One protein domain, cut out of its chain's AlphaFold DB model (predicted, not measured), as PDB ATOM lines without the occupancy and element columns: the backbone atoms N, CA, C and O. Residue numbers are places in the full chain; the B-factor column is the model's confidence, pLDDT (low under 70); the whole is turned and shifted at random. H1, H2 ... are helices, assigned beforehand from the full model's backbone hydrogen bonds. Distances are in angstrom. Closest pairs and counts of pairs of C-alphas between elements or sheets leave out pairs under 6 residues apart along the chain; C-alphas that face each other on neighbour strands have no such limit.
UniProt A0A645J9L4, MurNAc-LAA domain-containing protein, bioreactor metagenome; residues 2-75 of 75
ATOM      1  N   HIS A   2     360.573 259.505 297.211       96.50
ATOM      2  CA  HIS A   2     359.878 260.309 298.237       96.50
ATOM      3  C   HIS A   2     360.195 259.874 299.675       96.50
ATOM      4  O   HIS A   2     360.776 260.645 300.432       96.50
ATOM      5  N   ASP A   3     359.935 258.606 300.004       96.12
ATOM      6  CA  ASP A   3     360.178 258.071 301.352       96.12
ATOM      7  C   ASP A   3     361.652 258.158 301.770       96.12
ATOM      8  O   ASP A   3     361.956 258.458 302.923       96.12
ATOM      9  N   THR A   4     362.581 257.916 300.835       97.25
ATOM     10  CA  THR A   4     364.025 258.049 301.088       97.25
ATOM     11  C   THR A   4     364.363 259.481 301.488       97.25
ATOM     12  O   THR A   4     365.048 259.693 302.483       97.25
ATOM     13  N   LEU A   5     363.845 260.465 300.748       97.25
ATOM     14  CA  LEU A   5     364.116 261.871 301.013       97.25
ATOM     15  C   LEU A   5     363.522 262.316 302.351       97.25
ATOM     16  O   LEU A   5     364.247 262.886 303.159       97.25
ATOM     17  N   VAL A   6     362.241 262.029 302.608       96.12
ATOM     18  CA  VAL A   6     361.544 262.437 303.842       96.12
ATOM     19  C   VAL A   6     362.250 261.882 305.080       96.12
ATOM     20  O   VAL A   6     362.584 262.640 305.994       96.12
ATOM     21  N   ASN A   7     362.548 260.580 305.084       96.00
ATOM     22  CA  ASN A   7     363.265 259.933 306.186       96.00
ATOM     23  C   ASN A   7     364.708 260.441 306.302       96.00
ATOM     24  O   ASN A   7     365.238 260.588 307.405       96.00
ATOM     25  N   GLY A   8     365.326 260.741 305.159       96.06
ATOM     26  CA  GLY A   8     366.680 261.249 305.054       96.06
ATOM     27  C   GLY A   8     366.836 262.641 305.653       96.06
ATOM     28  O   GLY A   8     367.679 262.830 306.521       96.06
ATOM     29  N   ILE A   9     366.010 263.623 305.285       95.38
ATOM     30  CA  ILE A   9     366.202 265.025 305.710       95.38
ATOM     31  C   ILE A   9     365.382 265.429 306.942       95.38
ATOM     32  O   ILE A   9     365.767 266.372 307.633       95.38
ATOM     33  N   GLY A  10     364.319 264.693 307.280       92.69
ATOM     34  CA  GLY A  10     363.512 264.927 308.483       92.69
ATOM     35  C   GLY A  10     362.632 266.182 308.420       92.69
ATOM     36  O   GLY A  10     362.402 266.828 309.444       92.69
ATOM     37  N   THR A  11     362.180 266.562 307.224       92.44
ATOM     38  CA  THR A  11     361.190 267.632 307.027       92.44
ATOM     39  C   THR A  11     359.764 267.090 307.146       92.44
ATOM     40  O   THR A  11     359.534 265.883 307.185       92.44
ATOM     41  N   ASN A  12     358.783 267.993 307.230       94.62
ATOM     42  CA  ASN A  12     357.377 267.596 307.206       94.62
ATOM     43  C   ASN A  12     357.030 266.983 305.845       94.62
ATOM     44  O   ASN A  12     357.213 267.637 304.817       94.62
ATOM     45  N   ASP A  13     356.466 265.778 305.851       97.19
ATOM     46  CA  ASP A  13     355.970 265.138 304.638       97.19
ATOM     47  C   ASP A  13     354.709 265.854 304.123       97.19
ATOM     48  O   ASP A  13     353.712 265.989 304.837       97.19
ATOM     49  N   ARG A  14     354.766 266.337 302.880       96.94
ATOM     50  CA  ARG A  14     353.651 267.001 302.183       96.94
ATOM     51  C   ARG A  14     353.048 266.145 301.066       96.94
ATOM     52  O   ARG A  14     352.136 266.607 300.386       96.94
ATOM     53  N   GLY A  15     353.531 264.916 300.909       97.25
ATOM     54  CA  GLY A  15     353.069 263.955 299.923       97.25
ATOM     55  C   GLY A  15     353.491 264.270 298.489       97.25
ATOM     56  O   GLY A  15     354.184 265.246 298.199       97.25
ATOM     57  N   ILE A  16     353.038 263.404 297.586       97.25
ATOM     58  CA  ILE A  16     353.249 263.518 296.143       97.25
ATOM     59  C   ILE A  16     352.047 264.235 295.533       97.25
ATOM     60  O   ILE A  16     350.901 263.851 295.764       97.25
ATOM     61  N   VAL A  17     352.315 265.256 294.721       96.69
ATOM     62  CA  VAL A  17     351.286 266.015 294.005       96.69
ATOM     63  C   VAL A  17     351.383 265.696 292.511       96.69
ATOM     64  O   VAL A  17     352.398 266.027 291.896       96.69
ATOM     65  N   PRO A  18     350.358 265.068 291.903       93.50
ATOM     66  CA  PRO A  18     350.301 264.905 290.456       93.50
ATOM     67  C   PRO A  18     350.253 266.274 289.776       93.50
ATOM     68  O   PRO A  18     349.495 267.148 290.195       93.50
ATOM     69  N   SER A  19     351.039 266.464 288.718       91.62
ATOM     70  CA  SER A  19     351.036 267.708 287.952       91.62
ATOM     71  C   SER A  19     351.214 267.439 286.464       91.62
ATOM     72  O   SER A  19     352.160 266.766 286.059       91.62
ATOM     73  N   SER A  20     350.309 267.991 285.657       87.19
ATOM     74  CA  SER A  20     350.383 268.029 284.190       87.19
ATOM     75  C   SER A  20     350.926 269.353 283.648       87.19
ATOM     76  O   SER A  20     351.173 269.469 282.447       87.19
ATOM     77  N   ASP A  21     351.103 270.344 284.524       94.50
ATOM     78  CA  ASP A  21     351.273 271.749 284.134       94.50
ATOM     79  C   ASP A  21     352.743 272.192 284.176       94.50
ATOM     80  O   ASP A  21     353.115 273.257 283.682       94.50
ATOM     81  N   LEU A  22     353.610 271.363 284.759       96.56
ATOM     82  CA  LEU A  22     355.041 271.621 284.849       96.56
ATOM     83  C   LEU A  22     355.738 271.141 283.573       96.56
ATOM     84  O   LEU A  22     355.874 269.942 283.337       96.56
ATOM     85  N   SER A  23     356.242 272.088 282.776       95.94
ATOM     86  CA  SER A  23     356.921 271.822 281.494       95.94
ATOM     87  C   SER A  23     358.043 270.777 281.606       95.94
ATOM     88  O   SER A  23     358.176 269.918 280.740       95.94
ATOM     89  N   VAL A  24     358.811 270.803 282.701       95.88
ATOM     90  CA  VAL A  24     359.909 269.850 282.962       95.88
ATOM     91  C   VAL A  24     359.437 268.413 283.204       95.88
ATOM     92  O   VAL A  24     360.200 267.480 282.975       95.88
ATOM     93  N   LEU A  25     358.192 268.230 283.652       96.50
ATOM     94  CA  LEU A  25     357.574 266.911 283.796       96.50
ATOM     95  C   LEU A  25     356.903 266.489 282.488       96.50
ATOM     96  O   LEU A  25     357.063 265.356 282.056       96.50
ATOM     97  N   GLN A  26     356.198 267.412 281.826       95.31
ATOM     98  CA  GLN A  26     355.458 267.124 280.596       95.31
ATOM     99  C   GLN A  26     356.368 266.775 279.411       95.31
ATOM    100  O   GLN A  26     356.010 265.940 278.586       95.31
ATOM    101  N   ARG A  27     357.515 267.448 279.289       95.62
ATOM    102  CA  ARG A  27     358.424 267.302 278.140       95.62
ATOM    103  C   ARG A  27     359.513 266.251 278.347       95.62
ATOM    104  O   ARG A  27     360.358 266.094 277.472       95.62
ATOM    105  N   ALA A  28     359.544 265.587 279.499       95.25
ATOM    106  CA  ALA A  28     360.527 264.550 279.764       95.25
ATOM    107  C   ALA A  28     360.183 263.274 278.981       95.25
ATOM    108  O   ALA A  28     359.059 262.785 279.043       95.25
ATOM    109  N   GLU A  29     361.166 262.723 278.269       96.25
ATOM    110  CA  GLU A  29     361.042 261.439 277.555       96.25
ATOM    111  C   GLU A  29     361.403 260.234 278.448       96.25
ATOM    112  O   GLU A  29     361.324 259.084 278.024       96.25
ATOM    113  N   MET A  30     361.792 260.498 279.697       94.06
ATOM    114  CA  MET A  30     362.119 259.524 280.738       94.06
ATOM    115  C   MET A  30     361.300 259.809 282.010       94.06
ATOM    116  O   MET A  30     360.744 260.906 282.139       94.06
ATOM    117  N   PRO A  31     361.243 258.881 282.989       93.56
ATOM    118  CA  PRO A  31     360.644 259.163 284.290       93.56
ATOM    119  C   PRO A  31     361.223 260.442 284.911       93.56
ATOM    120  O   PRO A  31     362.435 260.567 285.081       93.56
ATOM    121  N   SER A  32     360.352 261.394 285.247       95.19
ATOM    122  CA  SER A  32     360.734 262.722 285.732       95.19
ATOM    123  C   SER A  32     359.909 263.115 286.951       95.19
ATOM    124  O   SER A  32     358.723 262.794 287.050       95.19
ATOM    125  N   ILE A  33     360.552 263.810 287.885       96.31
ATOM    126  CA  ILE A  33     359.949 264.350 289.104       96.31
ATOM    127  C   ILE A  33     360.531 265.737 289.386       96.31
ATOM    128  O   ILE A  33     361.663 266.039 289.012       96.31
ATOM    129  N   LEU A  34     359.769 266.562 290.097       97.62
ATOM    130  CA  LEU A  34     360.227 267.834 290.646       97.62
ATOM    131  C   LEU A  34     360.059 267.773 292.162       97.62
ATOM    132  O   LEU A  34     359.026 267.321 292.654       97.62
ATOM    133  N   ILE A  35     361.087 268.198 292.892       96.88
ATOM    134  CA  ILE A  35     361.129 268.125 294.353       96.88
ATOM    135  C   ILE A  35     361.205 269.540 294.916       96.88
ATOM    136  O   ILE A  35     362.142 270.280 294.625       96.88
ATOM    137  N   GLU A  36     360.250 269.874 295.777       96.81
ATOM    138  CA  GLU A  36     360.250 271.103 296.568       96.81
ATOM    139  C   GLU A  36     360.823 270.801 297.962       96.81
ATOM    140  O   GLU A  36     360.172 270.162 298.788       96.81
ATOM    141  N   LEU A  37     362.062 271.228 298.227       96.69
ATOM    142  CA  LEU A  37     362.802 270.865 299.451       96.69
ATOM    143  C   LEU A  37     362.373 271.642 300.708       96.69
ATOM    144  O   LEU A  37     362.700 271.245 301.827       96.69
ATOM    145  N   GLY A  38     361.670 272.759 300.536       96.25
ATOM    146  CA  GLY A  38     361.214 273.628 301.617       96.25
ATOM    147  C   GLY A  38     360.731 274.975 301.092       96.25
ATOM    148  O   GLY A  38     360.909 275.302 299.920       96.25
ATOM    149  N   PHE A  39     360.125 275.781 301.961       97.69
ATOM    150  CA  PHE A  39     359.585 277.087 301.582       97.69
ATOM    151  C   PHE A  39     360.552 278.217 301.934       97.69
ATOM    152  O   PHE A  39     360.806 278.475 303.105       97.69
ATOM    153  N   LEU A  40     361.005 278.999 300.948       97.62
ATOM    154  CA  LEU A  40     361.815 280.201 301.220       97.62
ATOM    155  C   LEU A  40     361.056 281.275 302.020       97.62
ATOM    156  O   LEU A  40     361.669 282.082 302.715       97.62
ATOM    157  N   SER A  41     359.724 281.279 301.942       98.19
ATOM    158  CA  SER A  41     358.848 282.137 302.749       98.19
ATOM    159  C   SER A  41     358.710 281.666 304.201       98.19
ATOM    160  O   SER A  41     358.256 282.431 305.052       98.19
ATOM    161  N   ASN A  42     359.112 280.429 304.515       97.62
ATOM    162  CA  ASN A  42     359.175 279.919 305.875       97.62
ATOM    163  C   ASN A  42     360.592 280.114 306.431       97.62
ATOM    164  O   ASN A  42     361.557 279.552 305.919       97.62
ATOM    165  N   LYS A  43     360.724 280.882 307.519       97.62
ATOM    166  CA  LYS A  43     362.036 281.188 308.111       97.62
ATOM    167  C   LYS A  43     362.838 279.933 308.484       97.62
ATOM    168  O   LYS A  43     364.041 279.909 308.249       97.62
ATOM    169  N   LYS A  44     362.194 278.908 309.051       96.44
ATOM    170  CA  LYS A  44     362.870 277.675 309.485       96.44
ATOM    171  C   LYS A  44     363.416 276.901 308.283       96.44
ATOM    172  O   LYS A  44     364.577 276.502 308.305       96.44
ATOM    173  N   ASP A  45     362.611 276.735 307.239       97.06
ATOM    174  CA  ASP A  45     363.042 276.052 306.016       97.06
ATOM    175  C   ASP A  45     364.161 276.836 305.319       97.06
ATOM    176  O   ASP A  45     365.187 276.265 304.959       97.06
ATOM    177  N   ALA A  46     364.010 278.157 305.189       97.81
ATOM    178  CA  ALA A  46     365.015 279.021 304.578       97.81
ATOM    179  C   ALA A  46     366.355 279.010 305.331       97.81
ATOM    180  O   ALA A  46     367.410 279.086 304.702       97.81
ATOM    181  N   ASP A  47     366.331 278.934 306.665       97.81
ATOM    182  CA  ASP A  47     367.544 278.821 307.475       97.81
ATOM    183  C   ASP A  47     368.192 277.436 307.293       97.81
ATOM    184  O   ASP A  47     369.395 277.368 307.048       97.81
ATOM    185  N   ASN A  48     367.407 276.350 307.292       96.69
ATOM    186  CA  ASN A  48     367.907 274.997 307.018       96.69
ATOM    187  C   ASN A  48     368.571 274.895 305.638       96.69
ATOM    188  O   ASN A  48     369.711 274.441 305.546       96.69
ATOM    189  N   LEU A  49     367.906 275.385 304.584       97.38
ATOM    190  CA  LEU A  49     368.385 275.349 303.193       97.38
ATOM    191  C   LEU A  49     369.736 276.059 302.991       97.38
ATOM    192  O   LEU A  49     370.440 275.788 302.018       97.38
ATOM    193  N   LYS A  50     370.128 276.958 303.902       97.56
ATOM    194  CA  LYS A  50     371.428 277.646 303.861       97.56
ATOM    195  C   LYS A  50     372.558 276.839 304.488       97.56
ATOM    196  O   LYS A  50     373.713 277.104 304.165       97.56
ATOM    197  N   THR A  51     372.254 275.892 305.374       98.31
ATOM    198  CA  THR A  51     373.278 275.139 306.109       98.31
ATOM    199  C   THR A  51     373.908 274.050 305.247       98.31
ATOM    200  O   THR A  51     373.218 273.320 304.538       98.31
ATOM    201  N   GLU A  52     375.230 273.902 305.344       98.50
ATOM    202  CA  GLU A  52     375.957 272.863 304.603       98.50
ATOM    203  C   GLU A  52     375.556 271.454 305.044       98.50
ATOM    204  O   GLU A  52     375.417 270.564 304.212       98.50
ATOM    205  N   SER A  53     375.273 271.252 306.335       97.88
ATOM    206  CA  SER A  53     374.813 269.957 306.847       97.88
ATOM    207  C   SER A  53     373.472 269.532 306.246       97.88
ATOM    208  O   SER A  53     373.316 268.375 305.861       97.88
ATOM    209  N   PHE A  54     372.509 270.451 306.123       97.75
ATOM    210  CA  PHE A  54     371.221 270.146 305.503       97.75
ATOM    211  C   PHE A  54     371.368 269.874 304.005       97.75
ATOM    212  O   PHE A  54     370.785 268.912 303.504       97.75
ATOM    213  N   LYS A  55     372.177 270.671 303.292       98.25
ATOM    214  CA  LYS A  55     372.469 270.443 301.869       98.25
ATOM    215  C   LYS A  55     373.119 269.081 301.641       98.25
ATOM    216  O   LYS A  55     372.667 268.349 300.767       98.25
ATOM    217  N   GLN A  56     374.113 268.719 302.453       98.50
ATOM    218  CA  GLN A  56     374.807 267.436 302.347       98.50
ATOM    219  C   GLN A  56     373.852 266.262 302.589       98.50
ATOM    220  O   GLN A  56     373.744 265.374 301.748       98.50
ATOM    221  N   LYS A  57     373.072 266.309 303.677       98.12
ATOM    222  CA  LYS A  57     372.074 265.276 303.992       98.12
ATOM    223  C   LYS A  57     371.022 265.141 302.889       98.12
ATOM    224  O   LYS A  57     370.592 264.038 302.561       98.12
ATOM    225  N   THR A  58     370.620 266.267 302.300       98.25
ATOM    226  CA  THR A  58     369.697 266.293 301.160       98.25
ATOM    227  C   THR A  58     370.316 265.633 299.934       98.25
ATOM    228  O   THR A  58     369.676 264.778 299.331       98.25
ATOM    229  N   ALA A  59     371.554 265.984 299.581       98.44
ATOM    230  CA  ALA A  59     372.253 265.410 298.434       98.44
ATOM    231  C   ALA A  59     372.416 263.886 298.563       98.44
ATOM    232  O   ALA A  59     372.113 263.165 297.616       98.44
ATOM    233  N   GLU A  60     372.808 263.399 299.741       98.50
ATOM    234  CA  GLU A  60     372.919 261.963 300.036       98.50
ATOM    235  C   GLU A  60     371.569 261.249 299.892       98.50
ATOM    236  O   GLU A  60     371.468 260.235 299.203       98.50
ATOM    237  N   SER A  61     370.508 261.824 300.468       98.38
ATOM    238  CA  SER A  61     369.157 261.250 300.407       98.38
ATOM    239  C   SER A  61     368.596 261.226 298.981       98.38
ATOM    240  O   SER A  61     367.880 260.297 298.601       98.38
ATOM    241  N   LEU A  62     368.912 262.247 298.178       98.31
ATOM    242  CA  LEU A  62     368.552 262.298 296.763       98.31
ATOM    243  C   LEU A  62     369.315 261.240 295.965       98.31
ATOM    244  O   LEU A  62     368.685 260.522 295.194       98.31
ATOM    245  N   ALA A  63     370.628 261.108 296.167       98.38
ATOM    246  CA  ALA A  63     371.444 260.105 295.487       98.38
ATOM    247  C   ALA A  63     370.934 258.682 295.770       98.38
ATOM    248  O   ALA A  63     370.598 257.958 294.834       98.38
ATOM    249  N   GLU A  64     370.735 258.331 297.045       98.38
ATOM    250  CA  GLU A  64     370.148 257.043 297.444       98.38
ATOM    251  C   GLU A  64     368.738 256.858 296.848       98.38
ATOM    252  O   GLU A  64     368.336 255.770 296.427       98.38
ATOM    253  N   GLY A  65     367.955 257.938 296.798       97.75
ATOM    254  CA  GLY A  65     366.626 257.950 296.203       97.75
ATOM    255  C   GLY A  65     366.620 257.652 294.701       97.75
ATOM    256  O   GLY A  65     365.687 256.982 294.247       97.75
ATOM    257  N   ILE A  66     367.623 258.142 293.960       97.44
ATOM    258  CA  ILE A  66     367.829 257.892 292.523       97.44
ATOM    259  C   ILE A  66     368.292 256.455 292.306       97.44
ATOM    260  O   ILE A  66     367.688 255.763 291.494       97.44
ATOM    261  N   GLU A  67     369.293 255.981 293.050       97.38
ATOM    262  CA  GLU A  67     369.803 254.608 292.933       97.38
ATOM    263  C   GLU A  67     368.681 253.582 293.115       97.38
ATOM    264  O   GLU A  67     368.463 252.735 292.251       97.38
ATOM    265  N   LYS A  68     367.872 253.729 294.174       96.62
ATOM    266  CA  LYS A  68     366.704 252.863 294.406       96.62
ATOM    267  C   LYS A  68     365.651 252.954 293.303       96.62
ATOM    268  O   LYS A  68     364.904 251.999 293.107       96.62
ATOM    269  N   ALA A  69     365.507 254.111 292.656       95.81
ATOM    270  CA  ALA A  69     364.560 254.274 291.559       95.81
ATOM    271  C   ALA A  69     365.072 253.583 290.290       95.81
ATOM    272  O   ALA A  69     364.304 252.864 289.664       95.81
ATOM    273  N   LEU A  70     366.357 253.746 289.965       95.69
ATOM    274  CA  LEU A  70     367.002 253.087 288.830       95.69
ATOM    275  C   LEU A  70     366.930 251.565 288.957       95.69
ATOM    276  O   LEU A  70     366.433 250.918 288.046       95.69
ATOM    277  N   SER A  71     367.285 251.003 290.119       95.12
ATOM    278  CA  SER A  71     367.211 249.550 290.329       95.12
ATOM    279  C   SER A  71     365.812 248.972 290.107       95.12
ATOM    280  O   SER A  71     365.699 247.838 289.676       95.12
ATOM    281  N   LYS A  72     364.751 249.743 290.385       92.06
ATOM    282  CA  LYS A  72     363.360 249.322 290.149       92.06
ATOM    283  C   LYS A  72     362.888 249.511 288.709       92.06
ATOM    284  O   LYS A  72     361.869 248.943 288.344       92.06
ATOM    285  N   ILE A  73     363.538 250.385 287.943       89.88
ATOM    286  CA  ILE A  73     363.237 250.593 286.518       89.88
ATOM    287  C   ILE A  73     363.899 249.498 285.677       89.88
ATOM    288  O   ILE A  73     363.353 249.124 284.644       89.88
ATOM    289  N   ASP A  74     365.055 249.002 286.121       85.56
ATOM    290  CA  ASP A  74     365.810 247.941 285.448       85.56
ATOM    291  C   ASP A  74     365.246 246.521 285.701       85.56
ATOM    292  O   ASP A  74     365.704 245.571 285.062       85.56
ATOM    293  N   GLU A  75     364.283 246.366 286.622       70.00
ATOM    294  CA  GLU A  75     363.509 245.129 286.871       70.00
ATOM    295  C   GLU A  75     362.403 244.913 285.823       70.00
ATOM    296  O   GLU A  75     362.284 243.763 285.331       70.00
TER     297      GLU A  75
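Overview. This is residues 2 to 75 of the 75 residues of the protein "MurNAc-LAA domain-containing protein" of bioreactor metagenome (UniProt A0A645J9L4). One long helix, H4, makes one side of the domain, with the short helix H1 side by side with it and running the opposite way. Across from H4, the rest is largely loop: residues 10 to 22 lead away to the small helix H2, and residues 27 to 42 run back to H3, which makes a corner with the start of H4. The printed part has 74 residues with four named helices, in the order H1, H2, H3, H4, and no named strand; its class is all helix. It is only just loose, close to compact, with a radius of gyration of the C-alphas of 13.7 A, and its C-alphas span 38 by 28 by 18 A.

Along the chain. H4, residues 52 to 73, is 31.4 A long, from C-alpha 52 at (375.957, 272.863, 304.603) to C-alpha 73 at (363.237, 250.593, 286.518). H1, residues 2 to 9, begins with C-alpha 2 at (359.878, 260.309, 298.237) and is 10.9 A long. H3, residues 43 to 50, is also 10.9 A long. H2, residues 23 to 26, measures 5.0 A.

Arrangement. H4 and H1 touch, at a shallow tilt of 23 degrees, opposite ways; their closest C-alphas, those of Ser 61 and Leu 5, are 5.1 A apart. H4 and H3 are close but not clearly touching, about perpendicular at 78 degrees; their closest C-alphas, those of Phe 54 and Asn 48, are 6.1 A apart. H2 is apart from H1, H3 and H4, and H1 is apart from H3. In H1 every O i to N i+4 pair is within hydrogen-bond range, in H3 3 of 4 and in H4 17 of 18; H2 is too short for such a pair.

Size, cuts and confidence. The C-alphas of Lys 43 and Glu 75, the two farthest apart, are 41.9 A apart. The printed part has no cut. The links H1 to H2 and H2 to H3 are long, with 13 and 16 residues; H3 to H4 is tight. The mean pLDDT of the printed part is 95.8, and no printed residue is under 70.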